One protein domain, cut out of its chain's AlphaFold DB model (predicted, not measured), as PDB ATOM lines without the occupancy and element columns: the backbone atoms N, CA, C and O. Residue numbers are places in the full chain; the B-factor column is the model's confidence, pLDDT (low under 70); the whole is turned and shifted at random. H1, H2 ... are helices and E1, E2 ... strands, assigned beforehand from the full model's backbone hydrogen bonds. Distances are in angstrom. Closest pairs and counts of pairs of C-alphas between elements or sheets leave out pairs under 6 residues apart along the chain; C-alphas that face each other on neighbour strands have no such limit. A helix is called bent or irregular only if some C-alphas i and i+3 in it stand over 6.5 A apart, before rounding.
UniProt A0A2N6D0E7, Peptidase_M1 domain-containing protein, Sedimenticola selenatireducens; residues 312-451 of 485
ATOM      1  N   GLY A 312     -37.054 144.735  93.763       79.12
ATOM      2  CA  GLY A 312     -37.093 143.917  94.973       79.12
ATOM      3  C   GLY A 312     -36.904 142.429  94.691       79.12
ATOM      4  O   GLY A 312     -36.259 141.743  95.482       79.12
ATOM      5  N   GLN A 313     -37.375 141.931  93.541       78.44
ATOM      6  CA  GLN A 313     -37.169 140.533  93.136       78.44
ATOM      7  C   GLN A 313     -35.683 140.197  92.976       78.44
ATOM      8  O   GLN A 313     -35.273 139.076  93.270       78.44
ATOM      9  N   LEU A 314     -34.864 141.175  92.579       81.94
ATOM     10  CA  LEU A 314     -33.414 141.015  92.469       81.94
ATOM     11  C   LEU A 314     -32.711 140.941  93.825       81.94
ATOM     12  O   LEU A 314     -31.575 140.496  93.879       81.94
ATOM     13  N   PHE A 315     -33.368 141.362  94.905       81.25
ATOM     14  CA  PHE A 315     -32.809 141.388  96.256       81.25
ATOM     15  C   PHE A 315     -33.387 140.300  97.179       81.25
ATOM     16  O   PHE A 315     -32.813 140.012  98.226       81.25
ATOM     17  N   GLY A 316     -34.527 139.701  96.824       73.94
ATOM     18  CA  GLY A 316     -35.236 138.737  97.674       73.94
ATOM     19  C   GLY A 316     -34.808 137.273  97.518       73.94
ATOM     20  O   GLY A 316     -35.269 136.423  98.277       73.94
ATOM     21  N   ALA A 317     -33.964 136.943  96.536       78.25
ATOM     22  CA  ALA A 317     -33.599 135.558  96.253       78.25
ATOM     23  C   ALA A 317     -32.490 135.034  97.178       78.25
ATOM     24  O   ALA A 317     -31.537 135.743  97.494       78.25
ATOM     25  N   LYS A 318     -32.579 133.748  97.556       81.62
ATOM     26  CA  LYS A 318     -31.529 133.060  98.334       81.62
ATOM     27  C   LYS A 318     -30.187 133.019  97.598       81.62
ATOM     28  O   LYS A 318     -29.144 133.046  98.240       81.62
ATOM     29  N   GLN A 319     -30.232 132.946  96.271       87.81
ATOM     30  CA  GLN A 319     -29.078 132.955  95.384       87.81
ATOM     31  C   GLN A 319     -29.342 133.935  94.243       87.81
ATOM     32  O   GLN A 319     -30.419 133.919  93.644       87.81
ATOM     33  N   LEU A 320     -28.355 134.780  93.963       91.81
ATOM     34  CA  LEU A 320     -28.395 135.785  92.911       91.81
ATOM     35  C   LEU A 320     -26.981 136.055  92.390       91.81
ATOM     36  O   LEU A 320     -25.988 135.746  93.054       91.81
ATOM     37  N   PHE A 321     -26.891 136.670  91.218       94.38
ATOM     38  CA  PHE A 321     -25.626 136.914  90.533       94.38
ATOM     39  C   PHE A 321     -25.460 138.394  90.199       94.38
ATOM     40  O   PHE A 321     -26.440 139.082  89.928       94.38
ATOM     41  N   ALA A 322     -24.225 138.886  90.184       94.94
ATOM     42  CA  ALA A 322     -23.869 140.180  89.614       94.94
ATOM     43  C   ALA A 322     -22.769 139.995  88.574       94.94
ATOM     44  O   ALA A 322     -21.688 139.503  88.889       94.94
ATOM     45  N   VAL A 323     -23.054 140.406  87.344       96.31
ATOM     46  CA  VAL A 323     -22.150 140.356  86.203       96.31
ATOM     47  C   VAL A 323     -21.564 141.748  85.997       96.31
ATOM     48  O   VAL A 323     -22.286 142.686  85.652       96.31
ATOM     49  N   VAL A 324     -20.257 141.881  86.220       95.06
ATOM     50  CA  VAL A 324     -19.512 143.134  86.019       95.06
ATOM     51  C   VAL A 324     -18.825 143.161  84.651       95.06
ATOM     52  O   VAL A 324     -18.432 142.099  84.161       95.06
ATOM     53  N   PRO A 325     -18.647 144.351  84.052       94.31
ATOM     54  CA  PRO A 325     -17.989 144.497  82.765       94.31
ATOM     55  C   PRO A 325     -16.468 144.500  82.942       94.31
ATOM     56  O   PRO A 325     -15.921 145.367  83.626       94.31
ATOM     57  N   ASP A 326     -15.770 143.566  82.302       92.75
ATOM     58  CA  ASP A 326     -14.301 143.508  82.327       92.75
ATOM     59  C   ASP A 326     -13.676 144.619  81.457       92.75
ATOM     60  O   ASP A 326     -12.551 145.049  81.691       92.75
ATOM     61  N   ALA A 327     -14.438 145.145  80.491       91.00
ATOM     62  CA  ALA A 327     -14.034 146.231  79.594       91.00
ATOM     63  C   ALA A 327     -14.229 147.652  80.173       91.00
ATOM     64  O   ALA A 327     -13.994 148.639  79.477       91.00
ATOM     65  N   ALA A 328     -14.704 147.796  81.416       89.12
ATOM     66  CA  ALA A 328     -14.789 149.105  82.071       89.12
ATOM     67  C   ALA A 328     -13.415 149.599  82.555       89.12
ATOM     68  O   ALA A 328     -12.528 148.797  82.842       89.12
ATOM     69  N   ASP A 329     -13.252 150.918  82.693       90.69
ATOM     70  CA  ASP A 329     -12.040 151.510  83.262       90.69
ATOM     71  C   ASP A 329     -11.858 151.138  84.749       90.69
ATOM     72  O   ASP A 329     -12.802 150.752  85.448       90.69
ATOM     73  N   ALA A 330     -10.632 151.278  85.256       89.19
ATOM     74  CA  ALA A 330     -10.275 150.842  86.604       89.19
ATOM     75  C   ALA A 330     -11.090 151.531  87.716       89.19
ATOM     76  O   ALA A 330     -11.416 150.888  88.719       89.19
ATOM     77  N   ALA A 331     -11.442 152.813  87.560       88.06
ATOM     78  CA  ALA A 331     -12.207 153.543  88.569       88.06
ATOM     79  C   ALA A 331     -13.656 153.035  88.623       88.06
ATOM     80  O   ALA A 331     -14.188 152.768  89.707       88.06
ATOM     81  N   THR A 332     -14.261 152.813  87.457       88.38
ATOM     82  CA  THR A 332     -15.603 152.239  87.323       88.38
ATOM     83  C   THR A 332     -15.661 150.797  87.837       88.38
ATOM     84  O   THR A 332     -16.561 150.453  88.608       88.38
ATOM     85  N   GLN A 333     -14.670 149.959  87.512       90.06
ATOM     86  CA  GLN A 333     -14.572 148.600  88.058       90.06
ATOM     87  C   GLN A 333     -14.512 148.611  89.592       90.06
ATOM     88  O   GLN A 333     -15.263 147.893  90.255       90.06
ATOM     89  N   GLN A 334     -13.672 149.467  90.183       91.06
ATOM     90  CA  GLN A 334     -13.593 149.612  91.639       91.06
ATOM     91  C   GLN A 334     -14.914 150.095  92.257       91.06
ATOM     92  O   GLN A 334     -15.261 149.695  93.372       91.06
ATOM     93  N   ALA A 335     -15.668 150.950  91.563       91.06
ATOM     94  CA  ALA A 335     -16.979 151.397  92.018       91.06
ATOM     95  C   ALA A 335     -18.009 150.248  92.035       91.06
ATOM     96  O   ALA A 335     -18.673 150.056  93.056       91.06
ATOM     97  N   TYR A 336     -18.070 149.413  90.990       93.00
ATOM     98  CA  TYR A 336     -18.931 148.220  90.978       93.00
ATOM     99  C   TYR A 336     -18.543 147.198  92.048       93.00
ATOM    100  O   TYR A 336     -19.410 146.653  92.730       93.00
ATOM    101  N   MET A 337     -17.247 146.978  92.269       92.06
ATOM    102  CA  MET A 337     -16.786 146.075  93.326       92.06
ATOM    103  C   MET A 337     -17.205 146.561  94.720       92.06
ATOM    104  O   MET A 337     -17.611 145.758  95.561       92.06
ATOM    105  N   ARG A 338     -17.166 147.878  94.968       91.12
ATOM    106  CA  ARG A 338     -17.666 148.471  96.220       91.12
ATOM    107  C   ARG A 338     -19.180 148.311  96.368       91.12
ATOM    108  O   ARG A 338     -19.623 147.936  97.452       91.12
ATOM    109  N   LEU A 339     -19.946 148.550  95.301       91.06
ATOM    110  CA  LEU A 339     -21.398 148.331  95.261       91.06
ATOM    111  C   LEU A 339     -21.748 146.888  95.656       91.06
ATOM    112  O   LEU A 339     -22.510 146.663  96.596       91.06
ATOM    113  N   ILE A 340     -21.136 145.910  94.985       92.50
ATOM    114  CA  ILE A 340     -21.400 144.481  95.204       92.50
ATOM    115  C   ILE A 340     -21.018 144.065  96.620       92.50
ATOM    116  O   ILE A 340     -21.797 143.387  97.284       92.50
ATOM    117  N   LYS A 341     -19.866 144.523  97.125       91.62
ATOM    118  CA  LYS A 341     -19.436 144.225  98.497       91.62
ATOM    119  C   LYS A 341     -20.434 144.738  99.539       91.62
ATOM    120  O   LYS A 341     -20.676 144.053 100.528       91.62
ATOM    121  N   GLN A 342     -21.032 145.914  99.330       89.81
ATOM    122  CA  GLN A 342     -22.080 146.428 100.220       89.81
ATOM    123  C   GLN A 342     -23.355 145.581 100.158       89.81
ATOM    124  O   GLN A 342     -23.962 145.310 101.192       89.81
ATOM    125  N   TRP A 343     -23.759 145.124  98.973       90.12
ATOM    126  CA  TRP A 343     -24.911 144.231  98.853       90.12
ATOM    127  C   TRP A 343     -24.660 142.849  99.450       90.12
ATOM    128  O   TRP A 343     -25.539 142.344 100.141       90.12
ATOM    129  N   GLN A 344     -23.459 142.285  99.304       91.25
ATOM    130  CA  GLN A 344     -23.089 141.002  99.911       91.25
ATOM    131  C   GLN A 344     -23.228 140.994 101.440       91.25
ATOM    132  O   GLN A 344     -23.567 139.962 102.011       91.25
ATOM    133  N   GLN A 345     -23.052 142.141 102.111       86.94
ATOM    134  CA  GLN A 345     -23.285 142.254 103.561       86.94
ATOM    135  C   GLN A 345     -24.742 141.975 103.949       86.94
ATOM    136  O   GLN A 345     -25.007 141.478 105.039       86.94
ATOM    137  N   ARG A 346     -25.689 142.313 103.068       81.06
ATOM    138  CA  ARG A 346     -27.128 142.090 103.269       81.06
ATOM    139  C   ARG A 346     -27.623 140.823 102.569       81.06
ATOM    140  O   ARG A 346     -28.686 140.321 102.911       81.06
ATOM    141  N   GLN A 347     -26.871 140.329 101.588       83.81
ATOM    142  CA  GLN A 347     -27.212 139.199 100.727       83.81
ATOM    143  C   GLN A 347     -25.998 138.289 100.548       83.81
ATOM    144  O   GLN A 347     -25.316 138.355  99.522       83.81
ATOM    145  N   PRO A 348     -25.725 137.406 101.521       83.06
ATOM    146  CA  PRO A 348     -24.568 136.516 101.458       83.06
ATOM    147  C   PRO A 348     -24.608 135.549 100.259       83.06
ATOM    148  O   PRO A 348     -23.570 135.029  99.868       83.06
ATOM    149  N   GLY A 349     -25.778 135.336  99.644       86.88
ATOM    150  CA  GLY A 349     -25.947 134.522  98.433       86.88
ATOM    151  C   GLY A 349     -25.590 135.211  97.107       86.88
ATOM    152  O   GLY A 349     -25.787 134.606  96.053       86.88
ATOM    153  N   LEU A 350     -25.111 136.463  97.127       92.81
ATOM    154  CA  LEU A 350     -24.736 137.208  95.920       92.81
ATOM    155  C   LEU A 350     -23.363 136.772  95.387       92.81
ATOM    156  O   LEU A 350     -22.325 137.026  96.006       92.81
ATOM    157  N   THR A 351     -23.364 136.176  94.193       94.75
ATOM    158  CA  THR A 351     -22.164 135.703  93.490       94.75
ATOM    159  C   THR A 351     -21.718 136.699  92.421       94.75
ATOM    160  O   THR A 351     -22.499 137.085  91.553       94.75
ATOM    161  N   LEU A 352     -20.448 137.103  92.460       95.12
ATOM    162  CA  LEU A 352     -19.835 137.964  91.450       95.12
ATOM    163  C   LEU A 352     -19.335 137.136  90.258       95.12
ATOM    164  O   LEU A 352     -18.608 136.163  90.442       95.12
ATOM    165  N   LEU A 353     -19.648 137.585  89.045       95.81
ATOM    166  CA  LEU A 353     -19.158 137.049  87.779       95.81
ATOM    167  C   LEU A 353     -18.589 138.187  86.925       95.81
ATOM    168  O   LEU A 353     -19.108 139.300  86.942       95.81
ATOM    169  N   ARG A 354     -17.537 137.910  86.150       95.31
ATOM    170  CA  ARG A 354     -17.062 138.824  85.099       95.31
ATOM    171  C   ARG A 354     -17.707 138.442  83.778       95.31
ATOM    172  O   ARG A 354     -17.785 137.255  83.467       95.31
ATOM    173  N   ASP A 355     -18.140 139.422  82.996       95.12
ATOM    174  CA  ASP A 355     -18.778 139.172  81.701       95.12
ATOM    175  C   ASP A 355     -17.849 138.476  80.689       95.12
ATOM    176  O   ASP A 355     -18.320 137.703  79.858       95.12
ATOM    177  N   SER A 356     -16.534 138.688  80.770       94.69
ATOM    178  CA  SER A 356     -15.513 138.002  79.966       94.69
ATOM    179  C   SER A 356     -15.366 136.518  80.321       94.69
ATOM    180  O   SER A 356     -15.039 135.706  79.456       94.69
ATOM    181  N   ALA A 357     -15.660 136.146  81.570       94.81
ATOM    182  CA  ALA A 357     -15.497 134.790  82.092       94.81
ATOM    183  C   ALA A 357     -16.703 133.874  81.822       94.81
ATOM    184  O   ALA A 357     -16.631 132.675  82.086       94.81
ATOM    185  N   ILE A 358     -17.811 134.420  81.309       93.56
ATOM    186  CA  ILE A 358     -19.039 133.671  81.035       93.56
ATOM    187  C   ILE A 358     -19.452 133.814  79.567       93.56
ATOM    188  O   ILE A 358     -19.298 134.864  78.943       93.56
ATOM    189  N   GLN A 359     -19.976 132.730  78.992       90.88
ATOM    190  CA  GLN A 359     -20.534 132.743  77.633       90.88
ATOM    191  C   GLN A 359     -22.035 133.038  77.634       90.88
ATOM    192  O   GLN A 359     -22.547 133.652  76.701       90.88
ATOM    193  N   GLN A 360     -22.733 132.605  78.682       90.56
ATOM    194  CA  GLN A 360     -24.166 132.787  78.868       90.56
ATOM    195  C   GLN A 360     -24.428 133.257  80.298       90.56
ATOM    196  O   GLN A 360     -23.639 132.981  81.206       90.56
ATOM    197  N   LEU A 361     -25.527 133.986  80.484       90.88
ATOM    198  CA  LEU A 361     -25.982 134.373  81.815       90.88
ATOM    199  C   LEU A 361     -26.398 133.121  82.606       90.88
ATOM    200  O   LEU A 361     -26.849 132.155  81.989       90.88
ATOM    201  N   PRO A 362     -26.277 133.140  83.947       88.94
ATOM    202  CA  PRO A 362     -26.812 132.080  84.796       88.94
ATOM    203  C   PRO A 362     -28.262 131.760  84.428       88.94
ATOM    204  O   PRO A 362     -29.037 132.670  84.146       88.94
ATOM    205  N   ASP A 363     -28.631 130.485  84.446       84.31
ATOM    206  CA  ASP A 363     -29.966 129.976  84.098       84.31
ATOM    207  C   ASP A 363     -30.914 129.874  85.308       84.31
ATOM    208  O   ASP A 363     -32.089 129.522  85.183       84.31
ATOM    209  N   SER A 364     -30.403 130.203  86.493       83.31
ATOM    210  CA  SER A 364     -31.104 130.151  87.770       83.31
ATOM    211  C   SER A 364     -30.886 131.436  88.565       83.31
ATOM    212  O   SER A 364     -29.848 132.086  88.466       83.31
ATOM    213  N   GLY A 365     -31.889 131.815  89.361       84.12
ATOM    214  CA  GLY A 365     -31.845 132.989  90.239       84.12
ATOM    215  C   GLY A 365     -31.809 134.346  89.511       84.12
ATOM    216  O   GLY A 365     -31.647 134.411  88.296       84.12
ATOM    217  N   PRO A 366     -32.001 135.469  90.219       89.25
ATOM    218  CA  PRO A 366     -31.921 136.794  89.615       89.25
ATOM    219  C   PRO A 366     -30.481 137.187  89.258       89.25
ATOM    220  O   PRO A 366     -29.534 136.799  89.948       89.25
ATOM    221  N   VAL A 367     -30.312 137.996  88.209       92.56
ATOM    222  CA  VAL A 367     -28.986 138.403  87.711       92.56
ATOM    223  C   VAL A 367     -28.920 139.914  87.509       92.56
ATOM    224  O   VAL A 367     -29.642 140.465  86.685       92.56
ATOM    225  N   TRP A 368     -28.023 140.588  88.222       93.44
ATOM    226  CA  TRP A 368     -27.632 141.969  87.951       93.44
ATOM    227  C   TRP A 368     -26.605 142.026  86.822       93.44
ATOM    228  O   TRP A 368     -25.596 141.332  86.863       93.44
ATOM    229  N   ILE A 369     -26.832 142.894  85.845       94.19
ATOM    230  CA  ILE A 369     -25.921 143.233  84.754       94.19
ATOM    231  C   ILE A 369     -25.522 144.690  84.964       94.19
ATOM    232  O   ILE A 369     -26.373 145.580  85.006       94.19
ATOM    233  N   LEU A 370     -24.232 144.929  85.171       93.75
ATOM    234  CA  LEU A 370     -23.723 146.242  85.555       93.75
ATOM    235  C   LEU A 370     -22.929 146.865  84.405       93.75
ATOM    236  O   LEU A 370     -22.037 146.221  83.858       93.75
ATOM    237  N   GLY A 371     -23.230 148.121  84.091       89.88
ATOM    238  CA  GLY A 371     -22.516 148.985  83.155       89.88
ATOM    239  C   GLY A 371     -22.922 148.867  81.686       89.88
ATOM    240  O   GLY A 371     -23.304 147.805  81.200       89.88
ATOM    241  N   ASN A 372     -22.771 149.980  80.962       85.62
ATOM    242  CA  ASN A 372     -22.960 150.060  79.505       85.62
ATOM    243  C   ASN A 372     -21.956 149.178  78.747       85.62
ATOM    244  O   ASN A 372     -22.300 148.578  77.738       85.62
ATOM    245  N   ASN A 373     -20.742 149.025  79.283       88.69
ATOM    246  CA  ASN A 373     -19.665 148.246  78.659       88.69
ATOM    247  C   ASN A 373     -19.795 146.732  78.904       88.69
ATOM    248  O   ASN A 373     -18.856 145.985  78.639       88.69
ATOM    249  N   ASN A 374     -20.916 146.279  79.465       92.94
ATOM    250  CA  ASN A 374     -21.153 144.869  79.730       92.94
ATOM    251  C   ASN A 374     -21.572 144.153  78.451       92.94
ATOM    252  O   ASN A 374     -22.497 144.591  77.768       92.94
ATOM    253  N   ARG A 375     -20.971 142.995  78.166       94.19
ATOM    254  CA  ARG A 375     -21.310 142.187  76.980       94.19
ATOM    255  C   ARG A 375     -22.797 141.827  76.887       94.19
ATOM    256  O   ARG A 375     -23.294 141.614  75.785       94.19
ATOM    257  N   PHE A 376     -23.514 141.783  78.012       92.12
ATOM    258  CA  PHE A 376     -24.948 141.479  78.071       92.12
ATOM    259  C   PHE A 376     -25.854 142.721  78.163       92.12
ATOM    260  O   PHE A 376     -27.070 142.569  78.262       92.12
ATOM    261  N   ALA A 377     -25.308 143.945  78.114       88.88
ATOM    262  CA  ALA A 377     -26.096 145.183  78.179       88.88
ATOM    263  C   ALA A 377     -27.099 145.317  77.017       88.88
ATOM    264  O   ALA A 377     -28.207 145.814  77.221       88.88
ATOM    265  N   HIS A 378     -26.758 144.773  75.841       86.44
ATOM    266  CA  HIS A 378     -27.604 144.768  74.640       86.44
ATOM    267  C   HIS A 378     -29.005 144.168  74.865       86.44
ATOM    268  O   HIS A 378     -29.950 144.499  74.152       86.44
ATOM    269  N   LEU A 379     -29.179 143.318  75.886       84.12
ATOM    270  CA  LEU A 379     -30.481 142.753  76.254       84.12
ATOM    271  C   LEU A 379     -31.502 143.817  76.686       84.12
ATOM    272  O   LEU A 379     -32.707 143.570  76.620       84.12
ATOM    273  N   PHE A 380     -31.038 144.986  77.134       83.19
ATOM    274  CA  PHE A 380     -31.887 146.064  77.639       83.19
ATOM    275  C   PHE A 380     -32.074 147.211  76.645       83.19
ATOM    276  O   PHE A 380     -32.977 148.021  76.844       83.19
ATOM    277  N   GLU A 381     -31.290 147.273  75.566       80.81
ATOM    278  CA  GLU A 381     -31.390 148.328  74.548       80.81
ATOM    279  C   GLU A 381     -32.803 148.468  73.954       80.81
ATOM    280  O   GLU A 381     -33.307 149.596  73.924       80.81
ATOM    281  N   PRO A 382     -33.513 147.380  73.572       76.94
ATOM    282  CA  PRO A 382     -34.868 147.507  73.037       76.94
ATOM    283  C   PRO A 382     -35.840 148.117  74.052       76.94
ATOM    284  O   PRO A 382     -36.671 148.953  73.700       76.94
ATOM    285  N   LEU A 383     -35.714 147.729  75.325       74.69
ATOM    286  CA  LEU A 383     -36.565 148.229  76.403       74.69
ATOM    287  C   LEU A 383     -36.281 149.706  76.701       74.69
ATOM    288  O   LEU A 383     -37.210 150.493  76.873       74.69
ATOM    289  N   LEU A 384     -35.004 150.089  76.741       75.56
ATOM    290  CA  LEU A 384     -34.566 151.468  76.952       75.56
ATOM    291  C   LEU A 384     -35.083 152.406  75.860       75.56
ATOM    292  O   LEU A 384     -35.567 153.495  76.176       75.56
ATOM    293  N   ALA A 385     -35.006 151.969  74.601       75.88
ATOM    294  CA  ALA A 385     -35.520 152.709  73.457       75.88
ATOM    295  C   ALA A 385     -37.050 152.826  73.510       75.88
ATOM    296  O   ALA A 385     -37.583 153.930  73.431       75.88
ATOM    297  N   GLN A 386     -37.755 151.710  73.733       70.56
ATOM    298  CA  GLN A 386     -39.221 151.679  73.785       70.56
ATOM    299  C   GLN A 386     -39.804 152.571  74.894       70.56
ATOM    300  O   GLN A 386     -40.900 153.105  74.749       70.56
ATOM    301  N   GLN A 387     -39.100 152.701  76.019       71.56
ATOM    302  CA  GLN A 387     -39.552 153.478  77.179       71.56
ATOM    303  C   GLN A 387     -38.972 154.903  77.216       71.56
ATOM    304  O   GLN A 387     -39.181 155.617  78.199       71.56
ATOM    305  N   GLU A 388     -38.238 155.309  76.173       78.69
ATOM    306  CA  GLU A 388     -37.581 156.618  76.060       78.69
ATOM    307  C   GLU A 388     -36.710 156.967  77.284       78.69
ATOM    308  O   GLU A 388     -36.689 158.106  77.760       78.69
ATOM    309  N   LEU A 389     -36.009 155.973  77.840       77.25
ATOM    310  CA  LEU A 389     -35.191 156.136  79.051       77.25
ATOM    311  C   LEU A 389     -33.734 156.519  78.755       77.25
ATOM    312  O   LEU A 389     -33.002 156.894  79.670       77.25
ATOM    313  N   ILE A 390     -33.317 156.453  77.490       74.44
ATOM    314  CA  ILE A 390     -31.955 156.785  77.052       74.44
ATOM    315  C   ILE A 390     -31.652 158.263  77.350       74.44
ATOM    316  O   ILE A 390     -32.424 159.149  76.983       74.44
ATOM    317  N   GLY A 391     -30.528 158.527  78.029       72.88
ATOM    318  CA  GLY A 391     -30.038 159.882  78.320       72.88
ATOM    319  C   GLY A 391     -30.904 160.700  79.287       72.88
ATOM    320  O   GLY A 391     -30.765 161.918  79.353       72.88
ATOM    321  N   LYS A 392     -31.833 160.069  80.018       78.12
ATOM    322  CA  LYS A 392     -32.742 160.767  80.949       78.12
ATOM    323  C   LYS A 392     -32.166 160.978  82.355       78.12
ATOM    324  O   LYS A 392     -32.793 161.676  83.153       78.12
ATOM    325  N   SER A 393     -31.033 160.358  82.679       79.56
ATOM    326  CA  SER A 393     -30.390 160.436  83.995       79.56
ATOM    327  C   SER A 393     -28.949 159.948  83.953       79.56
ATOM    328  O   SER A 393     -28.650 159.057  83.161       79.56
ATOM    329  N   ASP A 394     -28.117 160.423  84.880       81.62
ATOM    330  CA  ASP A 394     -26.711 160.004  84.994       81.62
ATOM    331  C   ASP A 394     -26.577 158.564  85.514       81.62
ATOM    332  O   ASP A 394     -25.581 157.895  85.257       81.62
ATOM    333  N   THR A 395     -27.560 158.073  86.276       78.88
ATOM    334  CA  THR A 395     -27.606 156.700  86.790       78.88
ATOM    335  C   THR A 395     -29.006 156.119  86.642       78.88
ATOM    336  O   THR A 395     -29.993 156.682  87.113       78.88
ATOM    337  N   LEU A 396     -29.100 154.936  86.051       82.88
ATOM    338  CA  LEU A 396     -30.345 154.231  85.790       82.88
ATOM    339  C   LEU A 396     -30.272 152.818  86.362       82.88
ATOM    340  O   LEU A 396     -29.337 152.076  86.080       82.88
ATOM    341  N   ALA A 397     -31.290 152.431  87.127       74.56
ATOM    342  CA  ALA A 397     -31.496 151.061  87.570       74.56
ATOM    343  C   ALA A 397     -32.855 150.564  87.079       74.56
ATOM    344  O   ALA A 397     -33.886 151.188  87.337       74.56
ATOM    345  N   LEU A 398     -32.880 149.436  86.381       82.31
ATOM    346  CA  LEU A 398     -34.107 148.880  85.827       82.31
ATOM    347  C   LEU A 398     -34.099 147.358  85.856       82.31
ATOM    348  O   LEU A 398     -33.076 146.731  86.113       82.31
ATOM    349  N   THR A 399     -35.257 146.761  85.617       74.81
ATOM    350  CA  THR A 399     -35.431 145.308  85.603       74.81
ATOM    351  C   THR A 399     -35.952 144.831  84.256       74.81
ATOM    352  O   THR A 399     -36.548 145.591  83.511       74.81
ATOM    353  N   LEU A 400     -35.760 143.564  83.933       72.50
ATOM    354  CA  LEU A 400     -36.361 142.888  82.793       72.50
ATOM    355  C   LEU A 400     -36.640 141.453  83.235       72.50
ATOM    356  O   LEU A 400     -35.725 140.750  83.655       72.50
ATOM    357  N   SER A 401     -37.885 140.993  83.148       64.62
ATOM    358  CA  SER A 401     -38.170 139.565  83.310       64.62
ATOM    359  C   SER A 401     -38.152 138.873  81.956       64.62
ATOM    360  O   SER A 401     -38.822 139.308  81.023       64.62
ATOM    361  N   ARG A 402     -37.444 137.746  81.869       60.31
ATOM    362  CA  ARG A 402     -37.593 136.803  80.760       60.31
ATOM    363  C   ARG A 402     -38.612 135.747  81.177       60.31
ATOM    364  O   ARG A 402     -38.400 135.041  82.156       60.31
ATOM    365  N   THR A 403     -39.724 135.660  80.453       48.00
ATOM    366  CA  THR A 403     -40.853 134.758  80.760       48.00
ATOM    367  C   THR A 403     -40.857 133.456  79.954       48.00
ATOM    368  O   THR A 403     -41.668 132.582  80.237       48.00
ATOM    369  N   ARG A 404     -39.959 133.264  78.975       39.31
ATOM    370  CA  ARG A 404     -39.848 131.972  78.268       39.31
ATOM    371  C   ARG A 404     -39.071 130.953  79.109       39.31
ATOM    372  O   ARG A 404     -37.849 131.042  79.177       39.31
ATOM    373  N   GLY A 405     -39.783 129.977  79.678       52.56
ATOM    374  CA  GLY A 405     -39.234 128.904  80.515       52.56
ATOM    375  C   GLY A 405     -39.465 129.182  82.001       52.56
ATOM    376  O   GLY A 405     -40.596 129.433  82.407       52.56
ATOM    377  N   ASN A 406     -38.398 129.182  82.802       53.81
ATOM    378  CA  ASN A 406     -38.447 129.681  84.176       53.81
ATOM    379  C   ASN A 406     -38.372 131.210  84.175       53.81
ATOM    380  O   ASN A 406     -37.505 131.795  83.523       53.81
ATOM    381  N   ARG A 407     -39.273 131.870  84.913       63.47
ATOM    382  CA  ARG A 407     -39.289 133.332  85.009       63.47
ATOM    383  C   ARG A 407     -38.065 133.814  85.787       63.47
ATOM    384  O   ARG A 407     -38.036 133.767  87.015       63.47
ATOM    385  N   GLN A 408     -37.072 134.302  85.056       77.25
ATOM    386  CA  GLN A 408     -35.856 134.886  85.606       77.25
ATOM    387  C   GLN A 408     -35.931 136.410  85.520       77.25
ATOM    388  O   GLN A 408     -36.381 136.965  84.513       77.25
ATOM    389  N   THR A 409     -35.502 137.089  86.583       83.88
ATOM    390  CA  THR A 409     -35.443 138.553  86.616       83.88
ATOM    391  C   THR A 409     -34.006 139.003  86.435       83.88
ATOM    392  O   THR A 409     -33.128 138.635  87.214       83.88
ATOM    393  N   PHE A 410     -33.788 139.816  85.414       87.75
ATOM    394  CA  PHE A 410     -32.535 140.494  85.149       87.75
ATOM    395  C   PHE A 410     -32.642 141.936  85.631       87.75
ATOM    396  O   PHE A 410     -33.643 142.609  85.402       87.75
ATOM    397  N   GLY A 411     -31.620 142.406  86.327       89.12
ATOM    398  CA  GLY A 411     -31.450 143.799  86.699       89.12
ATOM    399  C   GLY A 411     -30.394 144.424  85.820       89.12
ATOM    400  O   GLY A 411     -29.400 143.776  85.515       89.12
ATOM    401  N   TYR A 412     -30.578 145.677  85.449       91.06
ATOM    402  CA  TYR A 412     -29.578 146.458  84.745       91.06
ATOM    403  C   TYR A 412     -29.287 147.727  85.518       91.06
ATOM    404  O   TYR A 412     -30.215 148.435  85.913       91.06
ATOM    405  N   ILE A 413     -28.004 148.006  85.729       91.06
ATOM    406  CA  ILE A 413     -27.555 149.302  86.227       91.06
ATOM    407  C   ILE A 413     -26.628 149.902  85.194       91.06
ATOM    408  O   ILE A 413     -25.563 149.357  84.923       91.06
ATOM    409  N   SER A 414     -27.030 151.047  84.671       88.56
ATOM    410  CA  SER A 414     -26.207 151.903  83.834       88.56
ATOM    411  C   SER A 414     -25.870 153.165  84.613       88.56
ATOM    412  O   SER A 414     -26.705 153.684  85.355       88.56
ATOM    413  N   THR A 415     -24.636 153.641  84.490       86.38
ATOM    414  CA  THR A 415     -24.259 154.942  85.027       86.38
ATOM    415  C   THR A 415     -23.166 155.568  84.179       86.38
ATOM    416  O   THR A 415     -22.187 154.898  83.847       86.38
ATOM    417  N   ASP A 416     -23.329 156.854  83.893       84.31
ATOM    418  CA  ASP A 416     -22.285 157.736  83.371       84.31
ATOM    419  C   ASP A 416     -21.558 158.464  84.522       84.31
ATOM    420  O   ASP A 416     -20.555 159.143  84.312       84.31
ATOM    421  N   ASN A 417     -22.027 158.275  85.765       87.00
ATOM    422  CA  ASN A 417     -21.434 158.806  86.986       87.00
ATOM    423  C   ASN A 417     -21.072 157.682  87.990       87.00
ATOM    424  O   ASN A 417     -21.894 157.286  88.829       87.00
ATOM    425  N   PRO A 418     -19.838 157.145  87.958       85.94
ATOM    426  CA  PRO A 418     -19.417 156.075  88.864       85.94
ATOM    427  C   PRO A 418     -19.416 156.451  90.355       85.94
ATOM    428  O   PRO A 418     -19.489 155.556  91.203       85.94
ATOM    429  N   THR A 419     -19.347 157.742  90.709       87.38
ATOM    430  CA  THR A 419     -19.354 158.185  92.119       87.38
ATOM    431  C   THR A 419     -20.707 157.896  92.785       87.38
ATOM    432  O   THR A 419     -20.750 157.511  93.958       87.38
ATOM    433  N   ALA A 420     -21.797 157.940  92.006       87.56
ATOM    434  CA  ALA A 420     -23.163 157.707  92.463       87.56
ATOM    435  C   ALA A 420     -23.411 156.276  92.971       87.56
ATOM    436  O   ALA A 420     -24.278 156.050  93.822       87.56
ATOM    437  N   LEU A 421     -22.628 155.290  92.511       87.38
ATOM    438  CA  LEU A 421     -22.829 153.873  92.844       87.38
ATOM    439  C   LEU A 421     -22.767 153.601  94.356       87.38
ATOM    440  O   LEU A 421     -23.518 152.769  94.867       87.38
ATOM    441  N   GLY A 422     -21.938 154.341  95.100       84.44
ATOM    442  CA  GLY A 422     -21.850 154.199  96.557       84.44
ATOM    443  C   GLY A 422     -23.141 154.596  97.284       84.44
ATOM    444  O   GLY A 422     -23.561 153.924  98.227       84.44
ATOM    445  N   GLY A 423     -23.807 155.666  96.838       84.06
ATOM    446  CA  GLY A 423     -25.112 156.063  97.369       84.06
ATOM    447  C   GLY A 423     -26.244 155.157  96.878       84.06
ATOM    448  O   GLY A 423     -27.178 154.867  97.635       84.06
ATOM    449  N   LEU A 424     -26.135 154.658  95.644       86.06
ATOM    450  CA  LEU A 424     -27.128 153.789  95.018       86.06
ATOM    451  C   LEU A 424     -27.293 152.477  95.791       86.06
ATOM    452  O   LEU A 424     -28.423 152.042  96.006       86.06
ATOM    453  N   ALA A 425     -26.194 151.898  96.289       84.69
ATOM    454  CA  ALA A 425     -26.206 150.666  97.080       84.69
ATOM    455  C   ALA A 425     -27.196 150.709  98.254       84.69
ATOM    456  O   ALA A 425     -27.897 149.728  98.523       84.69
ATOM    457  N   ARG A 426     -27.272 151.861  98.935       83.12
ATOM    458  CA  ARG A 426     -28.174 152.091 100.070       83.12
ATOM    459  C   ARG A 426     -29.592 152.418  99.621       83.12
ATOM    460  O   ARG A 426     -30.535 151.932 100.234       83.12
ATOM    461  N   LYS A 427     -29.740 153.244  98.580       85.62
ATOM    462  CA  LYS A 427     -31.040 153.770  98.138       85.62
ATOM    463  C   LYS A 427     -31.862 152.742  97.362       85.62
ATOM    464  O   LYS A 427     -33.060 152.643  97.600       85.62
ATOM    465  N   LEU A 428     -31.245 151.966  96.470       83.88
ATOM    466  CA  LEU A 428     -31.954 151.093  95.528       83.88
ATOM    467  C   LEU A 428     -32.882 150.052  96.191       83.88
ATOM    468  O   LEU A 428     -34.004 149.897  95.705       83.88
ATOM    469  N   PRO A 429     -32.525 149.415  97.329       84.50
ATOM    470  CA  PRO A 429     -33.436 148.518  98.049       84.50
ATOM    471  C   PRO A 429     -34.768 149.161  98.479       84.50
ATOM    472  O   PRO A 429     -35.788 148.477  98.525       84.50
ATOM    473  N   HIS A 430     -34.805 150.476  98.732       81.38
ATOM    474  CA  HIS A 430     -36.043 151.191  99.078       81.38
ATOM    475  C   HIS A 430     -37.010 151.341  97.891       81.38
ATOM    476  O   HIS A 430     -38.185 151.650  98.078       81.38
ATOM    477  N   TYR A 431     -36.535 151.098  96.667       82.44
ATOM    478  CA  TYR A 431     -37.326 151.150  95.438       82.44
ATOM    479  C   TYR A 431     -37.761 149.759  94.965       82.44
ATOM    480  O   TYR A 431     -38.182 149.607  93.823       82.44
ATOM    481  N   GLY A 432     -37.716 148.749  95.843       79.12
ATOM    482  CA  GLY A 432     -37.981 147.353  95.491       79.12
ATOM    483  C   GLY A 432     -39.340 147.081  94.830       79.12
ATOM    484  O   GLY A 432     -39.472 146.105  94.102       79.12
ATOM    485  N   ARG A 433     -40.337 147.951  95.023       73.44
ATOM    486  CA  ARG A 433     -41.657 147.822  94.380       73.44
ATOM    487  C   ARG A 433     -41.700 148.251  92.908       73.44
ATOM    488  O   ARG A 433     -42.650 147.917  92.218       73.44
ATOM    489  N   TYR A 434     -40.712 149.012  92.439       81.56
ATOM    490  CA  TYR A 434     -40.709 149.587  91.093       81.56
ATOM    491  C   TYR A 434     -39.935 148.709  90.113       81.56
ATOM    492  O   TYR A 434     -38.990 148.019  90.501       81.56
ATOM    493  N   SER A 435     -40.299 148.773  88.835       83.75
ATOM    494  CA  SER A 435     -39.563 148.107  87.759       83.75
ATOM    495  C   SER A 435     -38.314 148.869  87.339       83.75
ATOM    496  O   SER A 435     -37.339 148.246  86.920       83.75
ATOM    497  N   TYR A 436     -38.338 150.199  87.458       86.38
ATOM    498  CA  TYR A 436     -37.206 151.069  87.162       86.38
ATOM    499  C   TYR A 436     -37.157 152.293  88.082       86.38
ATOM    500  O   TYR A 436     -38.179 152.759  88.597       86.38
ATOM    501  N   ALA A 437     -35.951 152.824  88.262       88.50
ATOM    502  CA  ALA A 437     -35.633 154.011  89.037       88.50
ATOM    503  C   ALA A 437     -34.441 154.751  88.399       88.50
ATOM    504  O   ALA A 437     -33.404 154.153  88.113       88.50
ATOM    505  N   LEU A 438     -34.609 156.050  88.169       89.94
ATOM    506  CA  LEU A 438     -33.626 156.961  87.583       89.94
ATOM    507  C   LEU A 438     -33.106 157.889  88.673       89.94
ATOM    508  O   LEU A 438     -33.893 158.407  89.470       89.94
ATOM    509  N   PHE A 439     -31.800 158.117  88.688       90.31
ATOM    510  CA  PHE A 439     -31.116 158.914  89.694       90.31
ATOM    511  C   PHE A 439     -30.130 159.891  89.054       90.31
ATOM    512  O   PHE A 439     -29.476 159.555  88.070       90.31
ATOM    513  N   ASN A 440     -29.988 161.069  89.659       88.94
ATOM    514  CA  ASN A 440     -29.051 162.103  89.219       88.94
ATOM    515  C   ASN A 440     -28.093 162.503  90.350       88.94
ATOM    516  O   ASN A 440     -28.482 162.485  91.527       88.94
ATOM    517  N   GLY A 441     -26.881 162.916  89.971       88.56
ATOM    518  CA  GLY A 441     -25.851 163.427  90.880       88.56
ATOM    519  C   GLY A 441     -25.102 162.368  91.700       88.56
ATOM    520  O   GLY A 441     -25.499 161.205  91.784       88.56
ATOM    521  N   ASP A 442     -24.013 162.805  92.339       87.25
ATOM    522  CA  ASP A 442     -23.092 161.956  93.118       87.25
ATOM    523  C   ASP A 442     -23.754 161.315  94.346       87.25
ATOM    524  O   ASP A 442     -23.408 160.207  94.760       87.25
ATOM    525  N   GLU A 443     -24.733 162.004  94.940       87.56
ATOM    526  CA  GLU A 443     -25.580 161.452  95.991       87.56
ATOM    527  C   GLU A 443     -26.965 161.108  95.414       87.56
ATOM    528  O   GLU A 443     -27.919 161.860  95.603       87.56
ATOM    529  N   PRO A 444     -27.121 159.956  94.737       85.12
ATOM    530  CA  PRO A 444     -28.158 159.708  93.735       85.12
ATOM    531  C   PRO A 444     -29.553 160.109  94.210       85.12
ATOM    532  O   PRO A 444     -30.146 159.442  95.065       85.12
ATOM    533  N   VAL A 445     -30.082 161.216  93.695       86.94
ATOM    534  CA  VAL A 445     -31.438 161.694  93.996       86.94
ATOM    535  C   VAL A 445     -32.386 161.121  92.957       86.94
ATOM    536  O   VAL A 445     -32.105 161.192  91.765       86.94
ATOM    537  N   ILE A 446     -33.503 160.538  93.399       88.50
ATOM    538  CA  ILE A 446     -34.489 159.947  92.489       88.50
ATOM    539  C   ILE A 446     -35.115 161.036  91.607       88.50
ATOM    540  O   ILE A 446     -35.688 161.995  92.119       88.50
ATOM    541  N   SER A 447     -35.033 160.874  90.289       87.94
ATOM    542  CA  SER A 447     -35.649 161.776  89.310       87.94
ATOM    543  C   SER A 447     -36.942 161.196  88.741       87.94
ATOM    544  O   SER A 447     -37.938 161.901  88.599       87.94
ATOM    545  N   ARG A 448     -36.968 159.887  88.470       83.94
ATOM    546  CA  ARG A 448     -38.143 159.180  87.947       83.94
ATOM    547  C   ARG A 448     -38.161 157.737  88.428       83.94
ATOM    548  O   ARG A 448     -37.121 157.128  88.640       83.94
ATOM    549  N   ARG A 449     -39.349 157.168  88.584       85.75
ATOM    550  CA  ARG A 449     -39.552 155.746  88.884       85.75
ATOM    551  C   ARG A 449     -40.881 155.289  88.316       85.75
ATOM    552  O   ARG A 449     -41.781 156.110  88.146       85.75
ATOM    553  N   GLY A 450     -41.015 153.997  88.071       79.38
ATOM    554  CA  GLY A 450     -42.262 153.445  87.570       79.38
ATOM    555  C   GLY A 450     -42.218 151.939  87.428       79.38
ATOM    556  O   GLY A 450     -41.258 151.275  87.826       79.38
ATOM    557  N   GLU A 451     -43.289 151.407  86.864       79.62
ATOM    558  CA  GLU A 451     -43.456 149.984  86.618       79.62
ATOM    559  C   GLU A 451     -43.627 149.707  85.129       79.62
ATOM    560  O   GLU A 451     -44.109 150.565  84.383       79.62
TER     561      GLU A 451
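AT A GLANCE: This is residues 312 to 451 of the 485 residues of the protein "Peptidase_M1 domain-containing protein" of Sedimenticola selenatireducens (UniProt A0A2N6D0E7). A twisted sheet of seven strands has two helices, H1 and H3, side by side over one face; the short H2 lies off the other side. The printed part has 140 residues, with elements in the order E1 H1 E2 E3 H2 E4 E5 H3 E6 E7, three helices and seven strands. The mixed sheet runs E2 E1 E3 E5 E4 E6 E7, and the class is mixed, helices and strands. The whole is compact, with a radius of gyration of the C-alphas of 13.7 A, and rounded, spanning 35 by 32 by 27 A.

HOW THE PARTS SIT: E1, residues 320 to 324, is the parallel neighbour of edge strand E2, residues 350 to 354, with N 322 and O 351 2.8 A apart. H1, residues 330 to 346, lies between them in the chain: a strand-helix-strand unit, two parallel neighbour strands joined through a helix, with a right-handed crossover. H1 is on the sheet at a height of 8.9 A and runs along the strands, at 1 degrees to E1 on the local plane. E3, residues 367 to 370, is parallel to E1, with N 323 and O 368 2.7 A apart. H2, residues 381 to 386, is only just not on the sheet, with 4 pairs of C-alphas within 10 A. E4, residues 395 to 402, and E5, residues 408 to 415, form a hairpin, with N 400 and O 410 2.7 A apart. E5 is parallel to E3, with N 369 and O 411 2.7 A apart. H3, residues 418 to 431, is on the same face as H1, at a height of 8.2 A. H3 touches H1 at a shallow tilt of 26 degrees, the same way; their closest C-alphas, of Thr 332 and Pro 418, are 5.6 A apart. E6, residues 436 to 440, is antiparallel to E4, with N 397 and O 437 2.9 A apart. E5, H3 and E6 form a split unit, with E4 between its strands and a left-handed crossover. E6 and edge strand E7, residues 445 to 450, form a hairpin, with N 438 and O 448 2.8 A apart. Every O i to N i+4 pair is within hydrogen-bond range in H2, 12 of 13 in H1 and 4 of 10 in H3, where 7 of 11 O i to N i+3 pairs are.

IN THESE COORDINATES: E1 begins at C-alpha 320 (-28.395, 135.785, 92.911). H1 is 25.3 A long, E4 23.1 A, E5 23.2 A and H3 19.7 A. H3 is only just irregular: C-alphas 426 and 429 are 6.7 A apart. E7 ends at C-alpha 450 (-42.262, 153.445, 87.570).

THE WHOLE: The two C-alphas farthest apart, of Gly 405 and Asp 442, are 38.9 A apart. The printed part has no cut. The link from E2 to E3, residues 355 to 366, is long. The mean pLDDT of the printed part is 84.6; residues 401 to 407 are under 70.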